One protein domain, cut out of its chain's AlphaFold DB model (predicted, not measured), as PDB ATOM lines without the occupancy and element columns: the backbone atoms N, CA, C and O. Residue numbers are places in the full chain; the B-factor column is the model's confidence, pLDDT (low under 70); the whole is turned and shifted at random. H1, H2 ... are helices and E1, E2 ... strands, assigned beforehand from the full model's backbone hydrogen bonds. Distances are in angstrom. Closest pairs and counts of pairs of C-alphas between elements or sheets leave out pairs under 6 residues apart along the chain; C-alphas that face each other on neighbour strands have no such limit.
ATOM      1  N   ILE A 100     290.671 317.729 119.764       85.50
ATOM      2  CA  ILE A 100     289.847 318.494 120.687       85.50
ATOM      3  C   ILE A 100     290.773 319.102 121.723       85.50
ATOM      4  O   ILE A 100     291.519 318.381 122.388       85.50
ATOM      5  N   ASP A 101     290.724 320.418 121.838       85.75
ATOM      6  CA  ASP A 101     291.428 321.220 122.821       85.75
ATOM      7  C   ASP A 101     290.422 321.880 123.764       85.75
ATOM      8  O   ASP A 101     289.229 321.985 123.483       85.75
ATOM      9  N   VAL A 102     290.904 322.289 124.932       85.00
ATOM     10  CA  VAL A 102     290.092 323.009 125.907       85.00
ATOM     11  C   VAL A 102     290.817 324.293 126.227       85.00
ATOM     12  O   VAL A 102     291.991 324.252 126.587       85.00
ATOM     13  N   TYR A 103     290.122 325.412 126.116       82.88
ATOM     14  CA  TYR A 103     290.667 326.729 126.399       82.88
ATOM     15  C   TYR A 103     289.913 327.348 127.552       82.88
ATOM     16  O   TYR A 103     288.702 327.194 127.671       82.88
ATOM     17  N   TYR A 104     290.630 328.066 128.402       80.56
ATOM     18  CA  TYR A 104     290.026 328.909 129.417       80.56
ATOM     19  C   TYR A 104     290.692 330.273 129.377       80.56
ATOM     20  O   TYR A 104     291.882 330.391 129.081       80.56
ATOM     21  N   GLY A 105     289.929 331.316 129.648       74.00
ATOM     22  CA  GLY A 105     290.437 332.659 129.457       74.00
ATOM     23  C   GLY A 105     289.674 333.705 130.229       74.00
ATOM     24  O   GLY A 105     288.575 333.459 130.735       74.00
ATOM     25  N   ARG A 106     290.308 334.873 130.313       66.88
ATOM     26  CA  ARG A 106     289.749 336.091 130.891       66.88
ATOM     27  C   ARG A 106     289.448 337.074 129.767       66.88
ATOM     28  O   ARG A 106     290.374 337.554 129.112       66.88
ATOM     29  N   THR A 107     288.175 337.394 129.565       61.56
ATOM     30  CA  THR A 107     287.693 338.370 128.573       61.56
ATOM     31  C   THR A 107     287.420 339.719 129.243       61.56
ATOM     32  O   THR A 107     286.347 340.302 129.132       61.56
ATOM     33  N   ASP A 108     288.415 340.221 129.978       53.62
ATOM     34  CA  ASP A 108     288.277 341.353 130.911       53.62
ATOM     35  C   ASP A 108     287.940 342.718 130.268       53.62
ATOM     36  O   ASP A 108     287.761 343.696 130.989       53.62
ATOM     37  N   ASP A 109     287.799 342.797 128.942       51.88
ATOM     38  CA  ASP A 109     287.503 344.038 128.212       51.88
ATOM     39  C   ASP A 109     286.226 343.980 127.348       51.88
ATOM     40  O   ASP A 109     285.882 344.967 126.692       51.88
ATOM     41  N   THR A 110     285.461 342.881 127.364       47.41
ATOM     42  CA  THR A 110     284.159 342.821 126.680       47.41
ATOM     43  C   THR A 110     283.003 343.071 127.650       47.41
ATOM     44  O   THR A 110     282.777 342.367 128.633       47.41
ATOM     45  N   THR A 111     282.225 344.121 127.369       35.78
ATOM     46  CA  THR A 111     281.072 344.504 128.196       35.78
ATOM     47  C   THR A 111     280.005 343.407 128.122       35.78
ATOM     48  O   THR A 111     279.424 343.197 127.063       35.78
ATOM     49  N   GLY A 112     279.749 342.718 129.239       43.91
ATOM     50  CA  GLY A 112     278.755 341.639 129.339       43.91
ATOM     51  C   GLY A 112     279.325 340.217 129.411       43.91
ATOM     52  O   GLY A 112     278.547 339.278 129.563       43.91
ATOM     53  N   TYR A 113     280.648 340.041 129.348       44.28
ATOM     54  CA  TYR A 113     281.264 338.717 129.426       44.28
ATOM     55  C   TYR A 113     281.566 338.279 130.863       44.28
ATOM     56  O   TYR A 113     281.926 339.080 131.727       44.28
ATOM     57  N   LYS A 114     281.382 336.978 131.115       52.88
ATOM     58  CA  LYS A 114     281.691 336.315 132.387       52.88
ATOM     59  C   LYS A 114     283.198 336.428 132.623       52.88
ATOM     60  O   LYS A 114     283.962 336.074 131.732       52.88
ATOM     61  N   GLU A 115     283.603 336.871 133.818       55.53
ATOM     62  CA  GLU A 115     285.007 337.106 134.228       55.53
ATOM     63  C   GLU A 115     285.964 335.969 133.847       55.53
ATOM     64  O   GLU A 115     287.156 336.194 133.699       55.53
ATOM     65  N   TYR A 116     285.449 334.754 133.669       63.12
ATOM     66  CA  TYR A 116     286.162 333.616 133.119       63.12
ATOM     67  C   TYR A 116     285.220 332.842 132.200       63.12
ATOM     68  O   TYR A 116     284.019 332.752 132.467       63.12
ATOM     69  N   SER A 117     285.760 332.274 131.130       72.19
ATOM     70  CA  SER A 117     285.038 331.333 130.274       72.19
ATOM     71  C   SER A 117     285.935 330.145 129.962       72.19
ATOM     72  O   SER A 117     287.158 330.280 129.911       72.19
ATOM     73  N   CYS A 118     285.330 328.972 129.805       79.69
ATOM     74  CA  CYS A 118     286.017 327.748 129.426       79.69
ATOM     75  C   CYS A 118     285.267 327.124 128.254       79.69
ATOM     76  O   CYS A 118     284.048 326.980 128.311       79.69
ATOM     77  N   VAL A 119     285.978 326.792 127.185       82.69
ATOM     78  CA  VAL A 119     285.396 326.252 125.961       82.69
ATOM     79  C   VAL A 119     286.124 324.997 125.523       82.69
ATOM     80  O   VAL A 119     287.334 324.856 125.701       82.69
ATOM     81  N   VAL A 120     285.367 324.090 124.924       85.88
ATOM     82  CA  VAL A 120     285.897 322.922 124.228       85.88
ATOM     83  C   VAL A 120     285.883 323.235 122.741       85.88
ATOM     84  O   VAL A 120     284.849 323.635 122.210       85.88
ATOM     85  N   VAL A 121     287.025 323.066 122.087       86.06
ATOM     86  CA  VAL A 121     287.237 323.456 120.696       86.06
ATOM     87  C   VAL A 121     287.743 322.266 119.897       86.06
ATOM     88  O   VAL A 121     288.653 321.567 120.340       86.06
ATOM     89  N   GLN A 122     287.173 322.043 118.720       85.31
ATOM     90  CA  GLN A 122     287.691 321.113 117.726       85.31
ATOM     91  C   GLN A 122     288.472 321.894 116.679       85.31
ATOM     92  O   GLN A 122     287.986 322.880 116.134       85.31
ATOM     93  N   THR A 123     289.698 321.472 116.405       84.38
ATOM     94  CA  THR A 123     290.535 322.107 115.390       84.38
ATOM     95  C   THR A 123     291.414 321.075 114.700       84.38
ATOM     96  O   THR A 123     291.726 320.017 115.254       84.38
ATOM     97  N   ALA A 124     291.818 321.391 113.478       80.00
ATOM     98  CA  ALA A 124     292.883 320.699 112.768       80.00
ATOM     99  C   ALA A 124     294.210 321.487 112.835       80.00
ATOM    100  O   ALA A 124     295.262 320.957 112.486       80.00
ATOM    101  N   GLU A 125     294.190 322.738 113.307       78.50
ATOM    102  CA  GLU A 125     295.362 323.613 113.352       78.50
ATOM    103  C   GLU A 125     296.364 323.167 114.418       78.50
ATOM    104  O   GLU A 125     295.992 322.623 115.455       78.50
ATOM    105  N   ALA A 126     297.658 323.414 114.184       72.94
ATOM    106  CA  ALA A 126     298.708 323.144 115.167       72.94
ATOM    107  C   ALA A 126     298.570 324.040 116.411       72.94
ATOM    108  O   ALA A 126     298.769 323.566 117.530       72.94
ATOM    109  N   GLU A 127     298.153 325.284 116.218       73.44
ATOM    110  CA  GLU A 127     297.857 326.285 117.236       73.44
ATOM    111  C   GLU A 127     296.668 327.103 116.735       73.44
ATOM    112  O   GLU A 127     296.630 327.448 115.556       73.44
ATOM    113  N   ILE A 128     295.693 327.360 117.607       75.00
ATOM    114  CA  ILE A 128     294.480 328.072 117.212       75.00
ATOM    115  C   ILE A 128     294.772 329.559 117.095       75.00
ATOM    116  O   ILE A 128     295.128 330.208 118.084       75.00
ATOM    117  N   ASN A 129     294.527 330.105 115.910       69.62
ATOM    118  CA  ASN A 129     294.538 331.544 115.697       69.62
ATOM    119  C   ASN A 129     293.148 332.113 115.994       69.62
ATOM    120  O   ASN A 129     292.212 331.945 115.216       69.62
ATOM    121  N   TYR A 130     293.009 332.799 117.129       71.38
ATOM    122  CA  TYR A 130     291.785 333.515 117.482       71.38
ATOM    123  C   TYR A 130     292.076 335.012 117.641       71.38
ATOM    124  O   TYR A 130     293.026 335.424 118.311       71.38
ATOM    125  N   CYS A 131     291.252 335.854 117.020       62.88
ATOM    126  CA  CYS A 131     291.353 337.306 117.131       62.88
ATOM    127  C   CYS A 131     290.349 337.828 118.164       62.88
ATOM    128  O   CYS A 131     289.206 338.151 117.847       62.88
ATOM    129  N   GLY A 132     290.802 337.930 119.416       65.94
ATOM    130  CA  GLY A 132     290.018 338.475 120.524       65.94
ATOM    131  C   GLY A 132     289.315 337.391 121.333       65.94
ATOM    132  O   GLY A 132     289.842 336.960 122.358       65.94
ATOM    133  N   ASP A 133     288.136 336.960 120.886       71.56
ATOM    134  CA  ASP A 133     287.299 336.014 121.625       71.56
ATOM    135  C   ASP A 133     287.212 334.660 120.919       71.56
ATOM    136  O   ASP A 133     286.631 334.549 119.841       71.56
ATOM    137  N   ILE A 134     287.759 333.616 121.546       75.06
ATOM    138  CA  ILE A 134     287.716 332.267 120.984       75.06
ATOM    139  C   ILE A 134     286.273 331.739 120.883       75.06
ATOM    140  O   ILE A 134     286.014 330.853 120.077       75.06
ATOM    141  N   TYR A 135     285.334 332.281 121.674       70.31
ATOM    142  CA  TYR A 135     283.927 331.870 121.677       70.31
ATOM    143  C   TYR A 135     283.209 332.172 120.358       70.31
ATOM    144  O   TYR A 135     282.299 331.448 119.957       70.31
ATOM    145  N   CYS A 136     283.622 333.244 119.686       70.31
ATOM    146  CA  CYS A 136     283.046 333.701 118.432       70.31
ATOM    147  C   CYS A 136     284.117 333.635 117.338       70.31
ATOM    148  O   CYS A 136     284.706 334.672 117.020       70.31
ATOM    149  N   PRO A 137     284.395 332.438 116.779       69.75
ATOM    150  CA  PRO A 137     285.350 332.304 115.685       69.75
ATOM    151  C   PRO A 137     284.966 333.232 114.529       69.75
ATOM    152  O   PRO A 137     283.801 333.303 114.129       69.75
ATOM    153  N   GLN A 138     285.953 333.962 114.010       70.94
ATOM    154  CA  GLN A 138     285.783 334.755 112.796       70.94
ATOM    155  C   GLN A 138     285.754 333.833 111.563       70.94
ATOM    156  O   GLN A 138     286.147 332.670 111.659       70.94
ATOM    157  N   PRO A 139     285.268 334.302 110.398       67.69
ATOM    158  CA  PRO A 139     285.136 333.467 109.198       67.69
ATOM    159  C   PRO A 139     286.448 332.844 108.686       67.69
ATOM    160  O   PRO A 139     286.409 331.906 107.896       67.69
ATOM    161  N   ASP A 140     287.592 333.379 109.106       72.19
ATOM    162  CA  ASP A 140     288.953 332.942 108.790       72.19
ATOM    163  C   ASP A 140     289.576 332.029 109.864       72.19
ATOM    164  O   ASP A 140     290.696 331.552 109.697       72.19
ATOM    165  N   CYS A 141     288.857 331.745 110.951       74.31
ATOM    166  CA  CYS A 141     289.289 330.815 111.986       74.31
ATOM    167  C   CYS A 141     288.971 329.362 111.594       74.31
ATOM    168  O   CYS A 141     287.813 329.015 111.357       74.31
ATOM    169  N   HIS A 142     289.968 328.470 111.611       81.31
ATOM    170  CA  HIS A 142     289.771 327.044 111.316       81.31
ATOM    171  C   HIS A 142     289.608 326.201 112.593       81.31
ATOM    172  O   HIS A 142     290.352 325.250 112.862       81.31
ATOM    173  N   TYR A 143     288.609 326.555 113.399       83.38
ATOM    174  CA  TYR A 143     288.208 325.785 114.572       83.38
ATOM    175  C   TYR A 143     286.718 325.953 114.879       83.38
ATOM    176  O   TYR A 143     286.108 326.970 114.555       83.38
ATOM    177  N   GLU A 144     286.138 324.961 115.546       83.12
ATOM    178  CA  GLU A 144     284.736 324.950 115.957       83.12
ATOM    179  C   GLU A 144     284.625 324.872 117.481       83.12
ATOM    180  O   GLU A 144     285.239 324.018 118.126       83.12
ATOM    181  N   VAL A 145     283.822 325.756 118.074       82.94
ATOM    182  CA  VAL A 145     283.507 325.703 119.505       82.94
ATOM    183  C   VAL A 145     282.399 324.678 119.724       82.94
ATOM    184  O   VAL A 145     281.244 324.919 119.391       82.94
ATOM    185  N   LEU A 146     282.741 323.544 120.331       83.38
ATOM    186  CA  LEU A 146     281.796 322.458 120.590       83.38
ATOM    187  C   LEU A 146     280.876 322.755 121.777       83.38
ATOM    188  O   LEU A 146     279.711 322.355 121.788       83.38
ATOM    189  N   ARG A 147     281.410 323.396 122.826       79.50
ATOM    190  CA  ARG A 147     280.662 323.677 124.061       79.50
ATOM    191  C   ARG A 147     281.315 324.772 124.896       79.50
ATOM    192  O   ARG A 147     282.531 324.788 125.075       79.50
ATOM    193  N   GLU A 148     280.471 325.599 125.508       79.75
ATOM    194  CA  GLU A 148     280.823 326.420 126.668       79.75
ATOM    195  C   GLU A 148     280.659 325.608 127.952       79.75
ATOM    196  O   GLU A 148     279.597 325.031 128.206       79.75
ATOM    197  N   ILE A 149     281.690 325.586 128.787       76.56
ATOM    198  CA  ILE A 149     281.624 325.009 130.123       76.56
ATOM    199  C   ILE A 149     281.247 326.130 131.092       76.56
ATOM    200  O   ILE A 149     282.011 327.090 131.249       76.56
ATOM    201  N   PRO A 150     280.098 326.025 131.784       76.44
ATOM    202  CA  PRO A 150     279.728 326.978 132.814       76.44
ATOM    203  C   PRO A 150     280.819 327.094 133.878       76.44
ATOM    204  O   PRO A 150     281.330 326.095 134.387       76.44
ATOM    205  N   MET A 151     281.135 328.322 134.288       73.81
ATOM    206  CA  MET A 151     282.187 328.556 135.282       73.81
ATOM    207  C   MET A 151     281.948 327.854 136.619       73.81
ATOM    208  O   MET A 151     282.900 327.504 137.308       73.81
ATOM    209  N   SER A 152     280.692 327.606 136.991       74.69
ATOM    210  CA  SER A 152     280.348 326.801 138.163       74.69
ATOM    211  C   SER A 152     280.856 325.361 138.052       74.69
ATOM    212  O   SER A 152     281.429 324.853 139.015       74.69
ATOM    213  N   GLU A 153     280.685 324.719 136.894       77.12
ATOM    214  CA  GLU A 153     281.177 323.363 136.615       77.12
ATOM    215  C   GLU A 153     282.703 323.363 136.538       77.12
ATOM    216  O   GLU A 153     283.370 322.546 137.175       77.12
ATOM    217  N   PHE A 154     283.271 324.357 135.857       76.06
ATOM    218  CA  PHE A 154     284.714 324.519 135.758       76.06
ATOM    219  C   PHE A 154     285.383 324.686 137.130       76.06
ATOM    220  O   PHE A 154     286.353 323.999 137.445       76.06
ATOM    221  N   HIS A 155     284.824 325.526 138.006       73.69
ATOM    222  CA  HIS A 155     285.310 325.690 139.375       73.69
ATOM    223  C   HIS A 155     285.175 324.412 140.213       73.69
ATOM    224  O   HIS A 155     286.014 324.160 141.078       73.69
ATOM    225  N   GLN A 156     284.149 323.586 139.987       75.75
ATOM    226  CA  GLN A 156     284.040 322.287 140.661       75.75
ATOM    227  C   GLN A 156     285.140 321.318 140.217       75.75
ATOM    228  O   GLN A 156     285.677 320.588 141.053       75.75
ATOM    229  N   LEU A 157     285.504 321.336 138.932       73.12
ATOM    230  CA  LEU A 157     286.632 320.562 138.410       73.12
ATOM    231  C   LEU A 157     287.964 321.076 138.978       73.12
ATOM    232  O   LEU A 157     288.786 320.269 139.408       73.12
ATOM    233  N   LEU A 158     288.125 322.397 139.098       70.19
ATOM    234  CA  LEU A 158     289.299 323.045 139.695       70.19
ATOM    235  C   LEU A 158     289.475 322.758 141.186       70.19
ATOM    236  O   LEU A 158     290.592 322.558 141.640       70.19
ATOM    237  N   LYS A 159     288.395 322.686 141.975       67.88
ATOM    238  CA  LYS A 159     288.488 322.351 143.413       67.88
ATOM    239  C   LYS A 159     289.174 321.007 143.673       67.88
ATOM    240  O   LYS A 159     289.689 320.788 144.765       67.88
ATOM    241  N   LYS A 160     289.173 320.108 142.686       68.00
ATOM    242  CA  LYS A 160     289.833 318.802 142.758       68.00
ATOM    243  C   LYS A 160     291.324 318.860 142.393       68.00
ATOM    244  O   LYS A 160     291.950 317.803 142.380       68.00
ATOM    245  N   GLU A 161     291.877 320.040 142.094       64.12
ATOM    246  CA  GLU A 161     293.280 320.265 141.729       64.12
ATOM    247  C   GLU A 161     293.810 321.614 142.269       64.12
ATOM    248  O   GLU A 161     293.481 322.679 141.751       64.12
ATOM    249  N   PRO A 162     294.675 321.606 143.297       56.56
ATOM    250  CA  PRO A 162     295.111 322.830 143.975       56.56
ATOM    251  C   PRO A 162     296.186 323.645 143.227       56.56
ATOM    252  O   PRO A 162     296.676 324.630 143.770       56.56
ATOM    253  N   GLN A 163     296.574 323.268 142.004       58.03
ATOM    254  CA  GLN A 163     297.743 323.832 141.302       58.03
ATOM    255  C   GLN A 163     297.384 324.782 140.153       58.03
ATOM    256  O   GLN A 163     298.130 324.912 139.185       58.03
ATOM    257  N   TYR A 164     296.231 325.441 140.238       61.25
ATOM    258  CA  TYR A 164     295.746 326.273 139.148       61.25
ATOM    259  C   TYR A 164     296.056 327.755 139.347       61.25
ATOM    260  O   TYR A 164     295.480 328.416 140.217       61.25
ATOM    261  N   SER A 165     296.942 328.300 138.516       59.44
ATOM    262  CA  SER A 165     297.143 329.741 138.414       59.44
ATOM    263  C   SER A 165     296.033 330.366 137.570       59.44
ATOM    264  O   SER A 165     295.602 329.824 136.554       59.44
ATOM    265  N   ARG A 166     295.536 331.529 138.004       61.69
ATOM    266  CA  ARG A 166     294.589 332.306 137.196       61.69
ATOM    267  C   ARG A 166     295.276 332.692 135.881       61.69
ATOM    268  O   ARG A 166     296.425 333.138 135.936       61.69
ATOM    269  N   PRO A 167     294.592 332.557 134.735       61.78
ATOM    270  CA  PRO A 167     295.178 332.969 133.473       61.78
ATOM    271  C   PRO A 167     295.338 334.492 133.482       61.78
ATOM    272  O   PRO A 167     294.593 335.207 134.165       61.78
ATOM    273  N   GLY A 168     296.305 334.987 132.712       62.06
ATOM    274  CA  GLY A 168     296.365 336.403 132.360       62.06
ATOM    275  C   GLY A 168     295.170 336.827 131.494       62.06
ATOM    276  O   GLY A 168     294.189 336.103 131.343       62.06
ATOM    277  N   ILE A 169     295.248 338.025 130.918       68.62
ATOM    278  CA  ILE A 169     294.270 338.480 129.918       68.62
ATOM    279  C   ILE A 169     294.432 337.626 128.650       68.62
ATOM    280  O   ILE A 169     295.562 337.427 128.203       68.62
ATOM    281  N   GLY A 170     293.320 337.147 128.081       69.69
ATOM    282  CA  GLY A 170     293.302 336.286 126.893       69.69
ATOM    283  C   GLY A 170     292.942 334.828 127.191       69.69
ATOM    284  O   GLY A 170     292.614 334.471 128.326       69.69
ATOM    285  N   TRP A 171     292.978 333.990 126.151       75.12
ATOM    286  CA  TRP A 171     292.682 332.562 126.240       75.12
ATOM    287  C   TRP A 171     293.962 331.735 126.270       75.12
ATOM    288  O   TRP A 171     294.900 331.961 125.506       75.12
ATOM    289  N   VAL A 172     293.989 330.742 127.146       76.44
ATOM    290  CA  VAL A 172     295.107 329.812 127.287       76.44
ATOM    291  C   VAL A 172     294.595 328.380 127.271       76.44
ATOM    292  O   VAL A 172     293.468 328.092 127.683       76.44
ATOM    293  N   THR A 173     295.431 327.466 126.789       80.31
ATOM    294  CA  THR A 173     295.115 326.039 126.804       80.31
ATOM    295  C   THR A 173     294.951 325.570 128.245       80.31
ATOM    296  O   THR A 173     295.786 325.833 129.112       80.31
ATOM    297  N   SER A 174     293.850 324.877 128.513       77.19
ATOM    298  CA  SER A 174     293.515 324.370 129.833       77.19
ATOM    299  C   SER A 174     294.434 323.216 130.220       77.19
ATOM    300  O   SER A 174     294.437 322.198 129.524       77.19
ATOM    301  N   PRO A 175     295.144 323.292 131.363       71.38
ATOM    302  CA  PRO A 175     295.862 322.139 131.902       71.38
ATOM    303  C   PRO A 175     294.899 321.035 132.371       71.38
ATOM    304  O   PRO A 175     295.322 319.917 132.626       71.38
ATOM    305  N   LEU A 176     293.593 321.332 132.461       74.00
ATOM    306  CA  LEU A 176     292.540 320.374 132.802       74.00
ATOM    307  C   LEU A 176     291.945 319.664 131.582       74.00
ATOM    308  O   LEU A 176     290.927 318.978 131.724       74.00
ATOM    309  N   LYS A 177     292.531 319.836 130.391       82.50
ATOM    310  CA  LYS A 177     292.027 319.302 129.121       82.50
ATOM    311  C   LYS A 177     291.574 317.847 129.243       82.50
ATOM    312  O   LYS A 177     290.411 317.548 128.998       82.50
ATOM    313  N   GLU A 178     292.442 316.936 129.672       80.75
ATOM    314  CA  GLU A 178     292.143 315.501 129.728       80.75
ATOM    315  C   GLU A 178     290.997 315.189 130.692       80.75
ATOM    316  O   GLU A 178     290.201 314.283 130.447       80.75
ATOM    317  N   ARG A 179     290.895 315.935 131.793       77.31
ATOM    318  CA  ARG A 179     289.877 315.720 132.822       77.31
ATOM    319  C   ARG A 179     288.514 316.230 132.378       77.31
ATOM    320  O   ARG A 179     287.518 315.545 132.587       77.31
ATOM    321  N   ILE A 180     288.495 317.386 131.726       78.69
ATOM    322  CA  ILE A 180     287.306 317.957 131.096       78.69
ATOM    323  C   ILE A 180     286.813 317.035 129.985       78.69
ATOM    324  O   ILE A 180     285.630 316.718 129.944       78.69
ATOM    325  N   LEU A 181     287.716 316.520 129.148       81.19
ATOM    326  CA  LEU A 181     287.357 315.569 128.099       81.19
ATOM    327  C   LEU A 181     286.844 314.236 128.659       81.19
ATOM    328  O   LEU A 181     285.956 313.642 128.058       81.19
ATOM    329  N   ARG A 182     287.358 313.755 129.799       79.81
ATOM    330  CA  ARG A 182     286.807 312.566 130.482       79.81
ATOM    331  C   ARG A 182     285.413 312.829 131.034       79.81
ATOM    332  O   ARG A 182     284.502 312.084 130.710       79.81
ATOM    333  N   TYR A 183     285.243 313.921 131.783       73.50
ATOM    334  CA  TYR A 183     283.930 314.341 132.278       73.50
ATOM    335  C   TYR A 183     282.921 314.482 131.131       73.50
ATOM    336  O   TYR A 183     281.779 314.061 131.249       73.50
ATOM    337  N   TRP A 184     283.375 314.997 129.990       71.44
ATOM    338  CA  TRP A 184     282.567 315.123 128.787       71.44
ATOM    339  C   TRP A 184     282.238 313.787 128.107       71.44
ATOM    340  O   TRP A 184     281.119 313.628 127.634       71.44
ATOM    341  N   LYS A 185     283.165 312.820 128.067       68.31
ATOM    342  CA  LYS A 185     282.882 311.465 127.551       68.31
ATOM    343  C   LYS A 185     281.833 310.728 128.383       68.31
ATOM    344  O   LYS A 185     281.112 309.901 127.832       68.31
ATOM    345  N   ASP A 186     281.776 311.028 129.676       65.62
ATOM    346  CA  ASP A 186     280.862 310.392 130.622       65.62
ATOM    347  C   ASP A 186     279.496 311.113 130.712       65.62
ATOM    348  O   ASP A 186     278.540 310.546 131.244       65.62
ATOM    349  N   GLU A 187     279.362 312.337 130.178       61.06
ATOM    350  CA  GLU A 187     278.079 313.048 130.089       61.06
ATOM    351  C   GLU A 187     277.317 312.720 128.789       61.06
ATOM    352  O   GLU A 187     277.900 312.707 127.702       61.06
TER     353      GLU A 187
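What this domain is: This is residues 100 to 187 of the 200 residues of the protein "Hypothetical protein" of Ditylum brightwellii (UniProt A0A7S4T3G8). A strongly twisted sheet, E3 E2 E1 E4, all antiparallel, has H2 across one face; H1 only grazes it. The 88 printed residues, mixed in class, under half in named elements, run E1 E2 E3 H1 E4 H2. The whole is compact, radius of gyration of the C-alphas 12.7 A, spanning 36 by 29 by 20 A.

Where its parts are: Find C-alpha 100 at (289.847, 318.494, 120.687); E1, residues 100 to 106, runs 20.3 A. Then come E2, 117 to 123; E3, 143 to 149; H1, 151 to 158; E4, 170 to 173; and H2, 177 to 186, ending at (280.862, 310.392, 130.622).

How they stand to each other: Hairpins E1-E2 and E2-E3 form a meander, each strand the antiparallel neighbour of the one before; within hydrogen-bond range are N 103 and O 119, 2.9 A, and N 146 and O 120, 2.8 A. Beside E1, edge strand E4 has N 172 and O 104 at 2.9 A. H2's height over the sheet is 9.5 A; C-alphas 102 and 177 are its closest to E1, 5.3 A. In H1 and H2 every O i to N i+4 pair is within range.

The domain as a whole: The printed part has no cut; links E2 to E3 and H1 to E4 are long. Residues under pLDDT 70 include 106 to 116 and 159 to 170.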